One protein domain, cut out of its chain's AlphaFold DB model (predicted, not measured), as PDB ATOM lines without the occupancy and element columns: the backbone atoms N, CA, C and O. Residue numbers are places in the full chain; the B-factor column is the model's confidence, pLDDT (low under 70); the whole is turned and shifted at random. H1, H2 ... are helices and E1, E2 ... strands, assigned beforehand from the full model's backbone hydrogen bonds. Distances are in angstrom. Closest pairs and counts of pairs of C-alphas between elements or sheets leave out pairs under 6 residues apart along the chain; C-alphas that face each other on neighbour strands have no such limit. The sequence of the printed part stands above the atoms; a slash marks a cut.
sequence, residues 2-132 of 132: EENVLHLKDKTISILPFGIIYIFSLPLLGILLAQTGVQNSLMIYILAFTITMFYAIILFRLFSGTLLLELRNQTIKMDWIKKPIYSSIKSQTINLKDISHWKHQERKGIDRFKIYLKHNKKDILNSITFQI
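What this domain is: This is residues 2 to 132 of the 132 residues of an uncharacterized protein of Flavobacterium limicola (UniProt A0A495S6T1). A long helical hairpin, H1 and H2, makes an arm at one end of a head of two small antiparallel sheets; its tip, residues 37 to 43, stands free. E1 leads into the arm and E2 out of it, and the sheets, E1 E2 E3 E4 and E5 E6 E7 in order, are loosely joined. The printed part has 131 residues, mixed in class, with two named helices and seven named strands: E1 H1 H2 E2 E3 E4 E5 E6 E7. It is only just loose, close to extended, with a radius of gyration of the C-alphas of 20.6 A and spans of 66 by 35 by 26 A.

How they stand to each other: E1, residues 6 to 13, is antiparallel to E2, residues 64 to 72; N 8 and O 69 are 2.8 A apart. H1, residues 15 to 35, and H2, residues 41 to 63, touch as a hairpin, closest at the C-alphas of Phe 18 and Phe 63, 6.2 A, at a shallow tilt of 28 degrees, opposite ways. H1 has a kink of 26 degrees near residue 27. Every O i to N i+4 pair is within hydrogen-bond range in H2, and 15 of 17 in H1. E2, E3, residues 75 to 82, and E4, residues 92 to 95, form a meander, each strand the antiparallel neighbour of the one before; N 70 and O 77 are 2.9 A apart, N 76 and O 94 2.8 A. This sheet of E1 to E4 is strongly twisted, and H2 only grazes it with residues 58 to 63. E5, residues 99 to 105, E6, residues 112 to 117, and E7, residues 127 to 131, form another meander; N 103 and O 114 are 2.8 A apart, N 115 and O 128 3.0 A. E4 and E5 meet only through their link; the closest C-alphas of E1 and E7, those of Thr 12 and Gln 131, are 5.5 A apart.

Where its parts are: E1 begins at C-alpha 6 (150.172, 146.134, 70.520) and is 22.7 A long. H1 is 30.7 A, H2 32.1 A, E2 25.9 A and E3 21.3 A long. E7 ends at C-alpha 131 (158.885, 146.815, 89.017).

The domain as a whole: The two C-alphas farthest apart, those of Glu 2 and Gln 39, are 68.7 A apart. The printed part has no cut and no long link. Its mean pLDDT is 78.7, with residues 2 to 4, 106 to 112 and 119 to 132 under 70.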
ATOM      1  N   GLU A   2     147.848 147.115  57.753       49.38
ATOM      2  CA  GLU A   2     148.118 147.689  59.075       49.38
ATOM      3  C   GLU A   2     148.706 146.582  59.950       49.38
ATOM      4  O   GLU A   2     148.053 145.580  60.235       49.38
ATOM      5  N   GLU A   3     149.987 146.699  60.292       56.94
ATOM      6  CA  GLU A   3     150.576 145.819  61.291       56.94
ATOM      7  C   GLU A   3     149.886 146.109  62.622       56.94
ATOM      8  O   GLU A   3     149.936 147.232  63.120       56.94
ATOM      9  N   ASN A   4     149.235 145.097  63.194       65.81
ATOM     10  CA  ASN A   4     148.681 145.175  64.538       65.81
ATOM     11  C   ASN A   4     149.840 145.327  65.531       65.81
ATOM     12  O   ASN A   4     150.443 144.339  65.954       65.81
ATOM     13  N   VAL A   5     150.178 146.571  65.872       73.88
ATOM     14  CA  VAL A   5     151.143 146.890  66.924       73.88
ATOM     15  C   VAL A   5     150.389 146.965  68.244       73.88
ATOM     16  O   VAL A   5     149.532 147.827  68.440       73.88
ATOM     17  N   LEU A   6     150.699 146.052  69.163       78.19
ATOM     18  CA  LEU A   6     150.172 146.134  70.520       78.19
ATOM     19  C   LEU A   6     151.070 147.071  71.327       78.19
ATOM     20  O   LEU A   6     152.248 146.776  71.533       78.19
ATOM     21  N   HIS A   7     150.503 148.177  71.801       79.94
ATOM     22  CA  HIS A   7     151.187 149.119  72.682       79.94
ATOM     23  C   HIS A   7     150.741 148.900  74.124       79.94
ATOM     24  O   HIS A   7     149.560 149.036  74.443       79.94
ATOM     25  N   LEU A   8     151.693 148.624  75.008       78.62
ATOM     26  CA  LEU A   8     151.449 148.501  76.438       78.62
ATOM     27  C   LEU A   8     152.307 149.527  77.176       78.62
ATOM     28  O   LEU A   8     153.519 149.606  76.983       78.62
ATOM     29  N   LYS A   9     151.656 150.367  77.980       81.38
ATOM     30  CA  LYS A   9     152.317 151.385  78.798       81.38
ATOM     31  C   LYS A   9     152.286 150.930  80.235       81.38
ATOM     32  O   LYS A   9     151.208 150.675  80.762       81.38
ATOM     33  N   ASP A  10     153.453 150.905  80.848       77.56
ATOM     34  CA  ASP A  10     153.591 150.441  82.210       77.56
ATOM     35  C   ASP A  10     154.294 151.471  83.088       77.56
ATOM     36  O   ASP A  10     155.261 152.123  82.671       77.56
ATOM     37  N   LYS A  11     153.769 151.669  84.298       79.50
ATOM     38  CA  LYS A  11     154.350 152.597  85.268       79.50
ATOM     39  C   LYS A  11     155.356 151.824  86.093       79.50
ATOM     40  O   LYS A  11     155.066 150.757  86.598       79.50
ATOM     41  N   THR A  12     156.538 152.397  86.240       77.12
ATOM     42  CA  THR A  12     157.620 151.769  86.992       77.12
ATOM     43  C   THR A  12     158.166 152.740  88.014       77.12
ATOM     44  O   THR A  12     158.112 153.961  87.832       77.12
ATOM     45  N   ILE A  13     158.712 152.205  89.096       77.31
ATOM     46  CA  ILE A  13     159.348 153.003  90.132       77.31
ATOM     47  C   ILE A  13     160.643 152.339  90.583       77.31
ATOM     48  O   ILE A  13     160.699 151.142  90.845       77.31
ATOM     49  N   SER A  14     161.705 153.129  90.688       80.56
ATOM     50  CA  SER A  14     162.982 152.674  91.234       80.56
ATOM     51  C   SER A  14     162.931 152.726  92.771       80.56
ATOM     52  O   SER A  14     163.442 153.670  93.375       80.56
ATOM     53  N   ILE A  15     162.309 151.723  93.418       75.44
ATOM     54  CA  ILE A  15     162.013 151.761  94.870       75.44
ATOM     55  C   ILE A  15     163.264 151.874  95.751       75.44
ATOM     56  O   ILE A  15     163.259 152.592  96.747       75.44
ATOM     57  N   LEU A  16     164.334 151.142  95.413       82.00
ATOM     58  CA  LEU A  16     165.534 151.062  96.251       82.00
ATOM     59  C   LEU A  16     166.251 152.413  96.358       82.00
ATOM     60  O   LEU A  16     166.430 152.890  97.479       82.00
ATOM     61  N   PRO A  17     166.635 153.069  95.246       81.69
ATOM     62  CA  PRO A  17     167.283 154.370  95.337       81.69
ATOM     63  C   PRO A  17     166.329 155.450  95.871       81.69
ATOM     64  O   PRO A  17     166.787 156.321  96.604       81.69
ATOM     65  N   PHE A  18     165.017 155.353  95.607       83.75
ATOM     66  CA  PHE A  18     164.015 156.220  96.241       83.75
ATOM     67  C   PHE A  18     164.071 156.122  97.772       83.75
ATOM     68  O   PHE A  18     164.213 157.141  98.447       83.75
ATOM     69  N   GLY A  19     164.017 154.904  98.322       84.69
ATOM     70  CA  GLY A  19     164.037 154.673  99.767       84.69
ATOM     71  C   GLY A  19     165.344 155.115 100.423       84.69
ATOM     72  O   GLY A  19     165.313 155.772 101.459       84.69
ATOM     73  N   ILE A  20     166.488 154.815  99.798       87.62
ATOM     74  CA  ILE A  20     167.811 155.230 100.287       87.62
ATOM     75  C   ILE A  20     167.882 156.756 100.402       87.62
ATOM     76  O   ILE A  20     168.193 157.282 101.468       87.62
ATOM     77  N   ILE A  21     167.552 157.470  99.325       88.56
ATOM     78  CA  ILE A  21     167.628 158.935  99.296       88.56
ATOM     79  C   ILE A  21     166.641 159.553 100.288       88.56
ATOM     80  O   ILE A  21     166.998 160.483 101.007       88.56
ATOM     81  N   TYR A  22     165.428 159.002 100.382       87.19
ATOM     82  CA  TYR A  22     164.436 159.463 101.345       87.19
ATOM     83  C   TYR A  22     164.928 159.320 102.793       87.19
ATOM     84  O   TYR A  22     164.876 160.286 103.552       87.19
ATOM     85  N   ILE A  23     165.493 158.169 103.168       90.38
ATOM     86  CA  ILE A  23     166.009 157.939 104.528       90.38
ATOM     87  C   ILE A  23     167.172 158.884 104.849       90.38
ATOM     88  O   ILE A  23     167.189 159.468 105.929       90.38
ATOM     89  N   PHE A  24     168.110 159.092 103.919       89.50
ATOM     90  CA  PHE A  24     169.232 160.017 104.135       89.50
ATOM     91  C   PHE A  24     168.811 161.491 104.197       89.50
ATOM     92  O   PHE A  24     169.482 162.293 104.845       89.50
ATOM     93  N   SER A  25     167.698 161.859 103.559       88.56
ATOM     94  CA  SER A  25     167.206 163.239 103.576       88.56
ATOM     95  C   SER A  25     166.637 163.673 104.931       88.56
ATOM     96  O   SER A  25     166.732 164.848 105.275       88.56
ATOM     97  N   LEU A  26     166.085 162.743 105.724       88.12
ATOM     98  CA  LEU A  26     165.425 163.066 106.993       88.12
ATOM     99  C   LEU A  26     166.405 163.607 108.055       88.12
ATOM    100  O   LEU A  26     166.129 164.673 108.607       88.12
ATOM    101  N   PRO A  27     167.569 162.971 108.323       89.50
ATOM    102  CA  PRO A  27     168.575 163.547 109.215       89.50
ATOM    103  C   PRO A  27     169.076 164.908 108.732       89.50
ATOM    104  O   PRO A  27     169.248 165.823 109.533       89.50
ATOM    105  N   LEU A  28     169.273 165.056 107.417       90.31
ATOM    106  CA  LEU A  28     169.738 166.306 106.823       90.31
ATOM    107  C   LEU A  28     168.730 167.438 107.060       90.31
ATOM    108  O   LEU A  28     169.112 168.538 107.452       90.31
ATOM    109  N   LEU A  29     167.438 167.149 106.885       90.50
ATOM    110  CA  LEU A  29     166.354 168.079 107.183       90.50
ATOM    111  C   LEU A  29     166.357 168.481 108.663       90.50
ATOM    112  O   LEU A  29     166.215 169.661 108.967       90.50
ATOM    113  N   GLY A  30     166.568 167.526 109.573       86.62
ATOM    114  CA  GLY A  30     166.682 167.805 111.005       86.62
ATOM    115  C   GLY A  30     167.819 168.777 111.333       86.62
ATOM    116  O   GLY A  30     167.611 169.738 112.073       86.62
ATOM    117  N   ILE A  31     168.996 168.580 110.729       89.50
ATOM    118  CA  ILE A  31     170.150 169.479 110.891       89.50
ATOM    119  C   ILE A  31     169.830 170.880 110.352       89.50
ATOM    120  O   ILE A  31     170.091 171.872 111.031       89.50
ATOM    121  N   LEU A  32     169.231 170.972 109.161       89.56
ATOM    122  CA  LEU A  32     168.865 172.253 108.548       89.56
ATOM    123  C   LEU A  32     167.835 173.015 109.389       89.56
ATOM    124  O   LEU A  32     167.982 174.215 109.599       89.56
ATOM    125  N   LEU A  33     166.821 172.323 109.915       87.88
ATOM    126  CA  LEU A  33     165.809 172.929 110.780       87.88
ATOM    127  C   LEU A  33     166.415 173.440 112.089       87.88
ATOM    128  O   LEU A  33     166.082 174.546 112.509       87.88
ATOM    129  N   ALA A  34     167.351 172.700 112.692       85.69
ATOM    130  CA  ALA A  34     168.051 173.143 113.898       85.69
ATOM    131  C   ALA A  34     168.845 174.447 113.679       85.69
ATOM    132  O   ALA A  34     168.965 175.258 114.595       85.69
ATOM    133  N   GLN A  35     169.338 174.688 112.459       86.06
ATOM    134  CA  GLN A  35     170.079 175.904 112.107       86.06
ATOM    135  C   GLN A  35     169.188 177.133 111.867       86.06
ATOM    136  O   GLN A  35     169.691 178.252 111.870       86.06
ATOM    137  N   THR A  36     167.874 176.962 111.682       83.62
ATOM    138  CA  THR A  36     166.962 178.090 111.403       83.62
ATOM    139  C   THR A  36     166.729 179.012 112.602       83.62
ATOM    140  O   THR A  36     166.186 180.101 112.433       83.62
ATOM    141  N   GLY A  37     167.109 178.593 113.817       79.44
ATOM    142  CA  GLY A  37     166.928 179.386 115.038       79.44
ATOM    143  C   GLY A  37     165.468 179.557 115.477       79.44
ATOM    144  O   GLY A  37     165.194 180.292 116.425       79.44
ATOM    145  N   VAL A  38     164.519 178.882 114.816       82.94
ATOM    146  CA  VAL A  38     163.102 178.888 115.197       82.94
ATOM    147  C   VAL A  38     162.951 178.172 116.538       82.94
ATOM    148  O   VAL A  38     163.288 177.001 116.658       82.94
ATOM    149  N   GLN A  39     162.433 178.865 117.553       81.75
ATOM    150  CA  GLN A  39     162.224 178.298 118.894       81.75
ATOM    151  C   GLN A  39     160.818 177.708 119.086       81.75
ATOM    152  O   GLN A  39     160.580 176.943 120.018       81.75
ATOM    153  N   ASN A  40     159.872 178.049 118.206       89.25
ATOM    154  CA  ASN A  40     158.503 177.552 118.283       89.25
ATOM    155  C   ASN A  40     158.409 176.126 117.716       89.25
ATOM    156  O   ASN A  40     158.442 175.927 116.500       89.25
ATOM    157  N   SER A  41     158.231 175.148 118.604       86.31
ATOM    158  CA  SER A  41     158.144 173.727 118.254       86.31
ATOM    159  C   SER A  41     157.023 173.413 117.259       86.31
ATOM    160  O   SER A  41     157.253 172.670 116.309       86.31
ATOM    161  N   LEU A  42     155.839 174.023 117.403       90.25
ATOM    162  CA  LEU A  42     154.726 173.839 116.463       90.25
ATOM    163  C   LEU A  42     155.100 174.300 115.053       90.25
ATOM    164  O   LEU A  42     154.802 173.616 114.075       90.25
ATOM    165  N   MET A  43     155.792 175.436 114.950       88.19
ATOM    166  CA  MET A  43     156.213 175.975 113.660       88.19
ATOM    167  C   MET A  43     157.265 175.076 112.991       88.19
ATOM    168  O   MET A  43     157.177 174.839 111.787       88.19
ATOM    169  N   ILE A  44     158.199 174.513 113.767       88.69
ATOM    170  CA  ILE A  44     159.189 173.543 113.268       88.69
ATOM    171  C   ILE A  44     158.496 172.291 112.727       88.69
ATOM    172  O   ILE A  44     158.835 171.841 111.636       88.69
ATOM    173  N   TYR A  45     157.511 171.739 113.446       88.56
ATOM    174  CA  TYR A  45     156.803 170.537 112.995       88.56
ATOM    175  C   TYR A  45     156.028 170.766 111.698       88.56
ATOM    176  O   TYR A  45     156.099 169.933 110.794       88.56
ATOM    177  N   ILE A  46     155.331 171.901 111.577       90.94
ATOM    178  CA  ILE A  46     154.616 172.260 110.346       90.94
ATOM    179  C   ILE A  46     155.610 172.400 109.190       90.94
ATOM    180  O   ILE A  46     155.408 171.806 108.134       90.94
ATOM    181  N   LEU A  47     156.715 173.119 109.403       90.12
ATOM    182  CA  LEU A  47     157.738 173.329 108.380       90.12
ATOM    183  C   LEU A  47     158.374 172.001 107.937       90.12
ATOM    184  O   LEU A  47     158.481 171.733 106.739       90.12
ATOM    185  N   ALA A  48     158.733 171.142 108.893       90.31
ATOM    186  CA  ALA A  48     159.278 169.813 108.635       90.31
ATOM    187  C   ALA A  48     158.304 168.955 107.821       90.31
ATOM    188  O   ALA A  48     158.703 168.326 106.839       90.31
ATOM    189  N   PHE A  49     157.022 168.959 108.196       90.62
ATOM    190  CA  PHE A  49     155.980 168.224 107.490       90.62
ATOM    191  C   PHE A  49     155.818 168.719 106.050       90.62
ATOM    192  O   PHE A  49     155.847 167.914 105.116       90.62
ATOM    193  N   THR A  50     155.718 170.034 105.844       92.00
ATOM    194  CA  THR A  50     155.574 170.631 104.511       92.00
ATOM    195  C   THR A  50     156.770 170.311 103.619       92.00
ATOM    196  O   THR A  50     156.579 169.877 102.481       92.00
ATOM    197  N   ILE A  51     157.998 170.464 104.130       91.75
ATOM    198  CA  ILE A  51     159.214 170.149 103.370       91.75
ATOM    199  C   ILE A  51     159.254 168.659 103.025       91.75
ATOM    200  O   ILE A  51     159.495 168.310 101.871       91.75
ATOM    201  N   THR A  52     158.956 167.784 103.987       91.69
ATOM    202  CA  THR A  52     158.966 166.330 103.774       91.69
ATOM    203  C   THR A  52     157.948 165.913 102.713       91.69
ATOM    204  O   THR A  52     158.272 165.109 101.839       91.69
ATOM    205  N   MET A  53     156.739 166.483 102.738       91.12
ATOM    206  CA  MET A  53     155.704 166.197 101.741       91.12
ATOM    207  C   MET A  53     156.106 166.673 100.347       91.12
ATOM    208  O   MET A  53     156.022 165.914  99.380       91.12
ATOM    209  N   PHE A  54     156.600 167.907 100.235       92.19
ATOM    210  CA  PHE A  54     157.044 168.449  98.954       92.19
ATOM    211  C   PHE A  54     158.216 167.645  98.376       92.19
ATOM    212  O   PHE A  54     158.223 167.282  97.198       92.19
ATOM    213  N   TYR A  55     159.170 167.286  99.233       90.00
ATOM    214  CA  TYR A  55     160.314 166.463  98.873       90.00
ATOM    215  C   TYR A  55     159.903 165.055  98.424       90.00
ATOM    216  O   TYR A  55     160.382 164.578  97.394       90.00
ATOM    217  N   ALA A  56     158.962 164.412  99.123       88.12
ATOM    218  CA  ALA A  56     158.432 163.106  98.737       88.12
ATOM    219  C   ALA A  56     157.772 163.138  97.349       88.12
ATOM    220  O   ALA A  56     157.999 162.236  96.543       88.12
ATOM    221  N   ILE A  57     157.018 164.197  97.027       90.38
ATOM    222  CA  ILE A  57     156.410 164.382  95.699       90.38
ATOM    223  C   ILE A  57     157.488 164.523  94.618       90.38
ATOM    224  O   ILE A  57     157.386 163.898  93.558       90.38
ATOM    225  N   ILE A  58     158.528 165.325  94.873       89.88
ATOM    226  CA  ILE A  58     159.647 165.500  93.938       89.88
ATOM    227  C   ILE A  58     160.359 164.171  93.712       89.88
ATOM    228  O   ILE A  58     160.520 163.755  92.565       89.88
ATOM    229  N   LEU A  59     160.740 163.474  94.783       88.50
ATOM    230  CA  LEU A  59     161.390 162.175  94.674       88.50
ATOM    231  C   LEU A  59     160.512 161.178  93.924       88.50
ATOM    232  O   LEU A  59     160.982 160.538  92.989       88.50
ATOM    233  N   PHE A  60     159.225 161.087  94.249       86.75
ATOM    234  CA  PHE A  60     158.318 160.194  93.539       86.75
ATOM    235  C   PHE A  60     158.299 160.508  92.040       86.75
ATOM    236  O   PHE A  60     158.365 159.601  91.212       86.75
ATOM    237  N   ARG A  61     158.293 161.788  91.651       86.56
ATOM    238  CA  ARG A  61     158.388 162.188  90.241       86.56
ATOM    239  C   ARG A  61     159.739 161.858  89.609       86.56
ATOM    240  O   ARG A  61     159.749 161.531  88.432       86.56
ATOM    241  N   LEU A  62     160.853 161.930  90.324       87.12
ATOM    242  CA  LEU A  62     162.173 161.607  89.768       87.12
ATOM    243  C   LEU A  62     162.386 160.094  89.611       87.12
ATOM    244  O   LEU A  62     162.966 159.632  88.629       87.12
ATOM    245  N   PHE A  63     161.888 159.316  90.568       87.62
ATOM    246  CA  PHE A  63     162.076 157.868  90.631       87.62
ATOM    247  C   PHE A  63     160.967 157.067  89.946       87.62
ATOM    248  O   PHE A  63     161.125 155.860  89.773       87.62
ATOM    249  N   SER A  64     159.881 157.719  89.520       86.00
ATOM    250  CA  SER A  64     158.847 157.127  88.665       86.00
ATOM    251  C   SER A  64     159.162 157.308  87.184       86.00
ATOM    252  O   SER A  64     159.519 158.398  86.720       86.00
ATOM    253  N   GLY A  65     158.950 156.246  86.421       86.06
ATOM    254  CA  GLY A  65     159.076 156.228  84.976       86.06
ATOM    255  C   GLY A  65     157.892 155.552  84.306       86.06
ATOM    256  O   GLY A  65     157.095 154.870  84.946       86.06
ATOM    257  N   THR A  66     157.808 155.729  82.996       86.19
ATOM    258  CA  THR A  66     156.814 155.065  82.157       86.19
ATOM    259  C   THR A  66     157.541 154.346  81.041       86.19
ATOM    260  O   THR A  66     158.214 154.986  80.223       86.19
ATOM    261  N   LEU A  67     157.408 153.027  81.029       84.62
ATOM    262  CA  LEU A  67     157.980 152.154  80.022       84.62
ATOM    263  C   LEU A  67     156.915 151.855  78.962       84.62
ATOM    264  O   LEU A  67     155.747 151.634  79.276       84.62
ATOM    265  N   LEU A  68     157.315 151.911  77.700       86.44
ATOM    266  CA  LEU A  68     156.507 151.561  76.546       86.44
ATOM    267  C   LEU A  68     157.014 150.233  75.996       86.44
ATOM    268  O   LEU A  68     158.188 150.097  75.654       86.44
ATOM    269  N   LEU A  69     156.111 149.267  75.926       83.69
ATOM    270  CA  LEU A  69     156.314 147.982  75.285       83.69
ATOM    271  C   LEU A  69     155.523 147.985  73.982       83.69
ATOM    272  O   LEU A  69     154.305 148.155  73.998       83.69
ATOM    273  N   GLU A  70     156.206 147.799  72.861       86.75
ATOM    274  CA  GLU A  70     155.573 147.650  71.552       86.75
ATOM    275  C   GLU A  70     155.840 146.238  71.047       86.75
ATOM    276  O   GLU A  70     156.990 145.854  70.813       86.75
ATOM    277  N   LEU A  71     154.779 145.452  70.891       84.25
ATOM    278  CA  LEU A  71     154.859 144.160  70.229       84.25
ATOM    279  C   LEU A  71     154.633 144.378  68.736       84.25
ATOM    280  O   LEU A  71     153.551 144.802  68.331       84.25
ATOM    281  N   ARG A  72     155.642 144.066  67.922       84.94
ATOM    282  CA  ARG A  72     155.549 144.146  66.463       84.94
ATOM    283  C   ARG A  72     156.059 142.852  65.850       84.94
ATOM    284  O   ARG A  72     157.235 142.513  65.972       84.94
ATOM    285  N   ASN A  73     155.171 142.129  65.177       84.50
ATOM    286  CA  ASN A  73     155.449 140.842  64.537       84.50
ATOM    287  C   ASN A  73     156.009 139.794  65.520       84.50
ATOM    288  O   ASN A  73     155.250 139.087  66.176       84.50
ATOM    289  N   GLN A  74     157.337 139.687  65.611       85.25
ATOM    290  CA  GLN A  74     158.059 138.739  66.470       85.25
ATOM    291  C   GLN A  74     159.061 139.433  67.399       85.25
ATOM    292  O   GLN A  74     159.932 138.772  67.963       85.25
ATOM    293  N   THR A  75     158.970 140.751  67.565       86.12
ATOM    294  CA  THR A  75     159.845 141.511  68.456       86.12
ATOM    295  C   THR A  75     159.047 142.291  69.493       86.12
ATOM    296  O   THR A  75     157.944 142.772  69.235       86.12
ATOM    297  N   ILE A  76     159.623 142.406  70.686       85.88
ATOM    298  CA  ILE A  76     159.195 143.313  71.746       85.88
ATOM    299  C   ILE A  76     160.195 144.459  71.762       85.88
ATOM    300  O   ILE A  76     161.366 144.262  72.097       85.88
ATOM    301  N   LYS A  77     159.745 145.656  71.407       86.94
ATOM    302  CA  LYS A  77     160.514 146.883  71.581       86.94
ATOM    303  C   LYS A  77     160.192 147.468  72.946       86.94
ATOM    304  O   LYS A  77     159.029 147.658  73.287       86.94
ATOM    305  N   MET A  78     161.227 147.720  73.731       85.62
ATOM    306  CA  MET A  78     161.134 148.349  75.039       85.62
ATOM    307  C   MET A  78     161.750 149.737  74.953       85.62
ATOM    308  O   MET A  78     162.950 149.854  74.705       85.62
ATOM    309  N   ASP A  79     160.955 150.768  75.208       87.25
ATOM    310  CA  ASP A  79     161.406 152.154  75.225       87.25
ATOM    311  C   ASP A  79     160.910 152.908  76.453       87.25
ATOM    312  O   ASP A  79     159.907 152.562  77.072       87.25
ATOM    313  N   TRP A  80     161.616 153.973  76.820       86.62
ATOM    314  CA  TRP A  80     161.209 154.850  77.912       86.62
ATOM    315  C   TRP A  80     160.444 156.057  77.373       86.62
ATOM    316  O   TRP A  80     161.026 156.899  76.696       86.62
ATOM    317  N   ILE A  81     159.172 156.203  77.755       86.88
ATOM    318  CA  ILE A  81     158.458 157.486  77.612       86.88
ATOM    319  C   ILE A  81     159.025 158.477  78.630       86.88
ATOM    320  O   ILE A  81     159.270 159.641  78.330       86.88
ATOM    321  N   LYS A  82     159.250 157.991  79.852       86.62
ATOM    322  CA  LYS A  82     159.909 158.733  80.922       86.62
ATOM    323  C   LYS A  82     160.818 157.782  81.675       86.62
ATOM    324  O   LYS A  82     160.329 156.868  82.333       86.62
ATOM    325  N   LYS A  83     162.128 157.992  81.589       85.06
ATOM    326  CA  LYS A  83     163.102 157.139  82.269       85.06
ATOM    327  C   LYS A  83     163.231 157.553  83.744       85.06
ATOM    328  O   LYS A  83     163.527 158.722  83.994       85.06
ATOM    329  N   PRO A  84     163.053 156.635  84.710       85.19
ATOM    330  CA  PRO A  84     163.305 156.940  86.106       85.19
ATOM    331  C   PRO A  84     164.810 157.037  86.359       85.19
ATOM    332  O   PRO A  84     165.614 156.342  85.721       85.19
ATOM    333  N   ILE A  85     165.201 157.878  87.318       81.94
ATOM    334  CA  ILE A  85     166.603 157.957  87.736       81.94
ATOM    335  C   ILE A  85     167.016 156.601  88.335       81.94
ATOM    336  O   ILE A  85     166.235 155.935  89.021       81.94
ATOM    337  N   TYR A  86     168.243 156.169  88.032       75.81
ATOM    338  CA  TYR A  86     168.833 154.894  88.467       75.81
ATOM    339  C   TYR A  86     168.134 153.627  87.940       75.81
ATOM    340  O   TYR A  86     168.280 152.550  88.515       75.81
ATOM    341  N   SER A  87     167.420 153.721  86.813       76.12
ATOM    342  CA  SER A  87     166.936 152.530  86.107       76.12
ATOM    343  C   SER A  87     168.071 151.785  85.400       76.12
ATOM    344  O   SER A  87     168.783 152.364  84.572       76.12
ATOM    345  N   SER A  88     168.206 150.488  85.689       72.69
ATOM    346  CA  SER A  88     169.134 149.582  84.998       72.69
ATOM    347  C   SER A  88     168.618 149.122  83.630       72.69
ATOM    348  O   SER A  88     169.400 148.639  82.812       72.69
ATOM    349  N   ILE A  89     167.320 149.286  83.362       74.88
ATOM    350  CA  ILE A  89     166.698 148.855  82.110       74.88
ATOM    351  C   ILE A  89     167.014 149.888  81.024       74.88
ATOM    352  O   ILE A  89     166.665 151.071  81.129       74.88
ATOM    353  N   LYS A  90     167.674 149.436  79.959       79.25
ATOM    354  CA  LYS A  90     167.939 150.235  78.758       79.25
ATOM    355  C   LYS A  90     166.821 150.032  77.735       79.25
ATOM    356  O   LYS A  90     166.159 148.997  77.745       79.25
ATOM    357  N   SER A  91     166.642 151.019  76.858       83.12
ATOM    358  CA  SER A  91     165.860 150.825  75.638       83.12
ATOM    359  C   SER A  91     166.494 149.712  74.814       83.12
ATOM    360  O   SER A  91     167.705 149.736  74.586       83.12
ATOM    361  N   GLN A  92     165.699 148.728  74.411       83.25
ATOM    362  CA  GLN A  92     166.184 147.565  73.674       83.25
ATOM    363  C   GLN A  92     165.048 146.862  72.938       83.25
ATOM    364  O   GLN A  92     163.887 146.951  73.331       83.25
ATOM    365  N   THR A  93     165.403 146.108  71.904       85.81
ATOM    366  CA  THR A  93     164.469 145.278  71.143       85.81
ATOM    367  C   THR A  93     164.835 143.815  71.339       85.81
ATOM    368  O   THR A  93     165.989 143.436  71.158       85.81
ATOM    369  N   ILE A  94     163.857 142.993  71.711       83.94
ATOM    370  CA  ILE A  94     164.025 141.571  72.022       83.94
ATOM    371  C   ILE A  94     163.227 140.763  71.011       83.94
ATOM    372  O   ILE A  94     162.051 141.046  70.789       83.94
ATOM    373  N   ASN A  95     163.826 139.737  70.415       86.19
ATOM    374  CA  ASN A  95     163.081 138.791  69.594       86.19
ATOM    375  C   ASN A  95     162.350 137.784  70.495       86.19
ATOM    376  O   ASN A  95     162.950 137.214  71.405       86.19
ATOM    377  N   LEU A  96     161.070 137.518  70.231       82.75
ATOM    378  CA  LEU A  96     160.279 136.537  70.984       82.75
ATOM    379  C   LEU A  96     160.924 135.146  70.973       82.75
ATOM    380  O   LEU A  96     160.824 134.413  71.953       82.75
ATOM    381  N   LYS A  97     161.627 134.789  69.888       85.31
ATOM    382  CA  LYS A  97     162.338 133.504  69.763       85.31
ATOM    383  C   LYS A  97     163.481 133.351  70.765       85.31
ATOM    384  O   LYS A  97     163.817 132.215  71.124       85.31
ATOM    385  N   ASP A  98     164.034 134.471  71.219       83.75
ATOM    386  CA  ASP A  98     165.131 134.529  72.180       83.75
ATOM    387  C   ASP A  98     164.620 134.486  73.620       83.75
ATOM    388  O   ASP A  98     165.415 134.351  74.542       83.75
ATOM    389  N   ILE A  99     163.307 134.550  73.854       82.75
ATOM    390  CA  ILE A  99     162.735 134.395  75.192       82.75
ATOM    391  C   ILE A  99     162.692 132.901  75.533       82.75
ATOM    392  O   ILE A  99     162.177 132.077  74.778       82.75
ATOM    393  N   SER A 100     163.265 132.539  76.679       83.25
ATOM    394  CA  SER A 100     163.209 131.173  77.211       83.25
ATOM    395  C   SER A 100     161.931 130.951  78.020       83.25
ATOM    396  O   SER A 100     161.204 129.998  77.775       83.25
ATOM    397  N   HIS A 101     161.652 131.847  78.967       80.38
ATOM    398  CA  HIS A 101     160.455 131.856  79.797       80.38
ATOM    399  C   HIS A 101     160.262 133.238  80.435       80.38
ATOM    400  O   HIS A 101     161.193 134.048  80.516       80.38
ATOM    401  N   TRP A 102     159.052 133.496  80.921       79.50
ATOM    402  CA  TRP A 102     158.722 134.666  81.731       79.50
ATOM    403  C   TRP A 102     158.274 134.253  83.134       79.50
ATOM    404  O   TRP A 102     157.900 133.104  83.376       79.50
ATOM    405  N   LYS A 103     158.311 135.185  84.081       78.06
ATOM    406  CA  LYS A 103     157.750 134.988  85.415       78.06
ATOM    407  C   LYS A 103     157.131 136.283  85.914       78.06
ATOM    408  O   LYS A 103     157.835 137.279  86.057       78.06
ATOM    409  N   HIS A 104     155.843 136.237  86.229       76.44
ATOM    410  CA  HIS A 104     155.196 137.248  87.052       76.44
ATOM    411  C   HIS A 104     155.376 136.862  88.523       76.44
ATOM    412  O   HIS A 104     155.197 135.700  88.896       76.44
ATOM    413  N   GLN A 105     155.808 137.804  89.349       74.44
ATOM    414  CA  GLN A 105     155.948 137.614  90.781       74.44
ATOM    415  C   GLN A 105     155.219 138.742  91.494       74.44
ATOM    416  O   GLN A 105     155.772 139.828  91.667       74.44
ATOM    417  N   GLU A 106     154.015 138.430  91.954       69.75
ATOM    418  CA  GLU A 106     153.261 139.299  92.845       69.75
ATOM    419  C   GLU A 106     153.946 139.326  94.212       69.75
ATOM    420  O   GLU A 106     154.273 138.286  94.801       69.75
ATOM    421  N   ARG A 107     154.231 140.523  94.721       63.91
ATOM    422  CA  ARG A 107     154.698 140.725  96.099       63.91
ATOM    423  C   ARG A 107     153.900 141.856  96.716       63.91
ATOM    424  O   ARG A 107     153.555 142.816  96.044       63.91
ATOM    425  N   LYS A 108     153.690 141.788  98.036       50.44
ATOM    426  CA  LYS A 108     153.094 142.891  98.804       50.44
ATOM    427  C   LYS A 108     153.875 144.190  98.544       50.44
ATOM    428  O   LYS A 108     154.974 144.358  99.067       50.44
ATOM    429  N   GLY A 109     153.294 145.073  97.733       56.75
ATOM    430  CA  GLY A 109     153.753 146.437  97.478       56.75
ATOM    431  C   GLY A 109     154.395 146.713  96.113       56.75
ATOM    432  O   GLY A 109     154.415 147.879  95.739       56.75
ATOM    433  N   ILE A 110     154.925 145.714  95.390       63.97
ATOM    434  CA  ILE A 110     155.528 145.892  94.049       63.97
ATOM    435  C   ILE A 110     155.450 144.570  93.288       63.97
ATOM    436  O   ILE A 110     156.071 143.584  93.714       63.97
ATOM    437  N   ASP A 111     154.795 144.573  92.136       65.12
ATOM    438  CA  ASP A 111     154.760 143.417  91.254       65.12
ATOM    439  C   ASP A 111     156.025 143.379  90.398       65.12
ATOM    440  O   ASP A 111     156.626 144.395  90.041       65.12
ATOM    441  N   ARG A 112     156.527 142.174  90.129       68.94
ATOM    442  CA  ARG A 112     157.755 142.003  89.349       68.94
ATOM    443  C   ARG A 112     157.511 141.121  88.152       68.94
ATOM    444  O   ARG A 112     157.264 139.927  88.305       68.94
ATOM    445  N   PHE A 113     157.693 141.671  86.960       71.81
ATOM    446  CA  PHE A 113     157.732 140.880  85.738       71.81
ATOM    447  C   PHE A 113     159.184 140.582  85.364       71.81
ATOM    448  O   PHE A 113     160.014 141.487  85.329       71.81
ATOM    449  N   LYS A 114     159.524 139.313  85.131       75.56
ATOM    450  CA  LYS A 114     160.867 138.886  84.725       75.56
ATOM    451  C   LYS A 114     160.834 138.168  83.388       75.56
ATOM    452  O   LYS A 114     160.151 137.156  83.267       75.56
ATOM    453  N   ILE A 115     161.617 138.643  82.422       75.69
ATOM    454  CA  ILE A 115     161.818 137.975  81.127       75.69
ATOM    455  C   ILE A 115     163.211 137.355  81.120       75.69
ATOM    456  O   ILE A 115     164.188 138.082  81.292       75.69
ATOM    457  N   TYR A 116     163.302 136.041  80.911       77.81
ATOM    458  CA  TYR A 116     164.566 135.310  80.820       77.81
ATOM    459  C   TYR A 116     164.881 134.985  79.365       77.81
ATOM    460  O   TYR A 116     164.091 134.325  78.684       77.81
ATOM    461  N   LEU A 117     166.051 135.400  78.894       79.12
ATOM    462  CA  LEU A 117     166.491 135.160  77.522       79.12
ATOM    463  C   LEU A 117     167.250 133.830  77.414       79.12
ATOM    464  O   LEU A 117     167.894 133.384  78.364       79.12
ATOM    465  N   LYS A 118     167.168 133.181  76.252       77.25
ATOM    466  CA  LYS A 118     168.004 132.037  75.889       77.25
ATOM    467  C   LYS A 118     169.454 132.509  75.868       77.25
ATOM    468  O   LYS A 118     169.758 133.575  75.340       77.25
ATOM    469  N   HIS A 119     170.337 131.723  76.477       57.25
ATOM    470  CA  HIS A 119     171.751 132.046  76.632       57.25
ATOM    471  C   HIS A 119     172.370 132.446  75.284       57.25
ATOM    472  O   HIS A 119     172.553 131.595  74.417       57.25
ATOM    473  N   ASN A 120     172.746 133.717  75.130       47.75
ATOM    474  CA  ASN A 120     173.697 134.119  74.103       47.75
ATOM    475  C   ASN A 120     174.931 134.690  74.803       47.75
ATOM    476  O   ASN A 120     174.838 135.523  75.703       47.75
ATOM    477  N   LYS A 121     176.091 134.110  74.496       42.66
ATOM    478  CA  LYS A 121     177.375 134.439  75.122       42.66
ATOM    479  C   LYS A 121     177.668 135.931  74.916       42.66
ATOM    480  O   LYS A 121     177.723 136.361  73.772       42.66
ATOM    481  N   LYS A 122     177.967 136.636  76.017       37.22
ATOM    482  CA  LYS A 122     178.294 138.076  76.148       37.22
ATOM    483  C   LYS A 122     177.073 138.996  76.277       37.22
ATOM    484  O   LYS A 122     176.591 139.519  75.287       37.22
ATOM    485  N   ASP A 123     176.591 139.140  77.516       37.62
ATOM    486  CA  ASP A 123     176.229 140.421  78.167       37.62
ATOM    487  C   ASP A 123     175.206 140.210  79.303       37.62
ATOM    488  O   ASP A 123     174.002 140.303  79.117       37.62
ATOM    489  N   ILE A 124     175.739 139.866  80.482       36.94
ATOM    490  CA  ILE A 124     175.413 140.183  81.899       36.94
ATOM    491  C   ILE A 124     173.946 140.388  82.391       36.94
ATOM    492  O   ILE A 124     173.731 140.385  83.601       36.94
ATOM    493  N   LEU A 125     172.895 140.448  81.571       39.88
ATOM    494  CA  LEU A 125     171.501 140.446  82.048       39.88
ATOM    495  C   LEU A 125     170.732 139.206  81.575       39.88
ATOM    496  O   LEU A 125     170.001 139.229  80.592       39.88
ATOM    497  N   ASN A 126     170.811 138.133  82.366       48.53
ATOM    498  CA  ASN A 126     170.015 136.913  82.164       48.53
ATOM    499  C   ASN A 126     168.516 137.096  82.469       48.53
ATOM    500  O   ASN A 126     167.720 136.188  82.227       48.53
ATOM    501  N   SER A 127     168.117 138.245  83.023       48.91
ATOM    502  CA  SER A 127     166.712 138.568  83.251       48.91
ATOM    503  C   SER A 127     166.466 140.071  83.257       48.91
ATOM    504  O   SER A 127     167.132 140.792  84.001       48.91
ATOM    505  N   ILE A 128     165.458 140.535  82.524       56.88
ATOM    506  CA  ILE A 128     164.942 141.906  82.645       56.88
ATOM    507  C   ILE A 128     163.869 141.883  83.721       56.88
ATOM    508  O   ILE A 128     162.911 141.133  83.583       56.88
ATOM    509  N   THR A 129     164.042 142.656  84.795       55.00
ATOM    510  CA  THR A 129     163.064 142.744  85.887       55.00
ATOM    511  C   THR A 129     162.363 144.092  85.841       55.00
ATOM    512  O   THR A 129     163.007 145.116  86.048       55.00
ATOM    513  N   PHE A 130     161.055 144.077  85.626       57.06
ATOM    514  CA  PHE A 130     160.183 145.230  85.796       57.06
ATOM    515  C   PHE A 130     159.738 145.310  87.258       57.06
ATOM    516  O   PHE A 130     159.583 144.279  87.916       57.06
ATOM    517  N   GLN A 131     159.592 146.528  87.770       55.06
ATOM    518  CA  GLN A 131     158.885 146.815  89.017       55.06
ATOM    519  C   GLN A 131     157.628 147.567  88.604       55.06
ATOM    520  O   GLN A 131     157.758 148.690  88.114       55.06
ATOM    521  N   ILE A 132     156.491 146.892  88.724       53.03
ATOM    522  CA  ILE A 132     155.150 147.335  88.344       53.03
ATOM    523  C   ILE A 132     154.395 147.708  89.619       53.03
ATOM    524  O   ILE A 132     154.557 146.969  90.624       53.03
TER     525      ILE A 132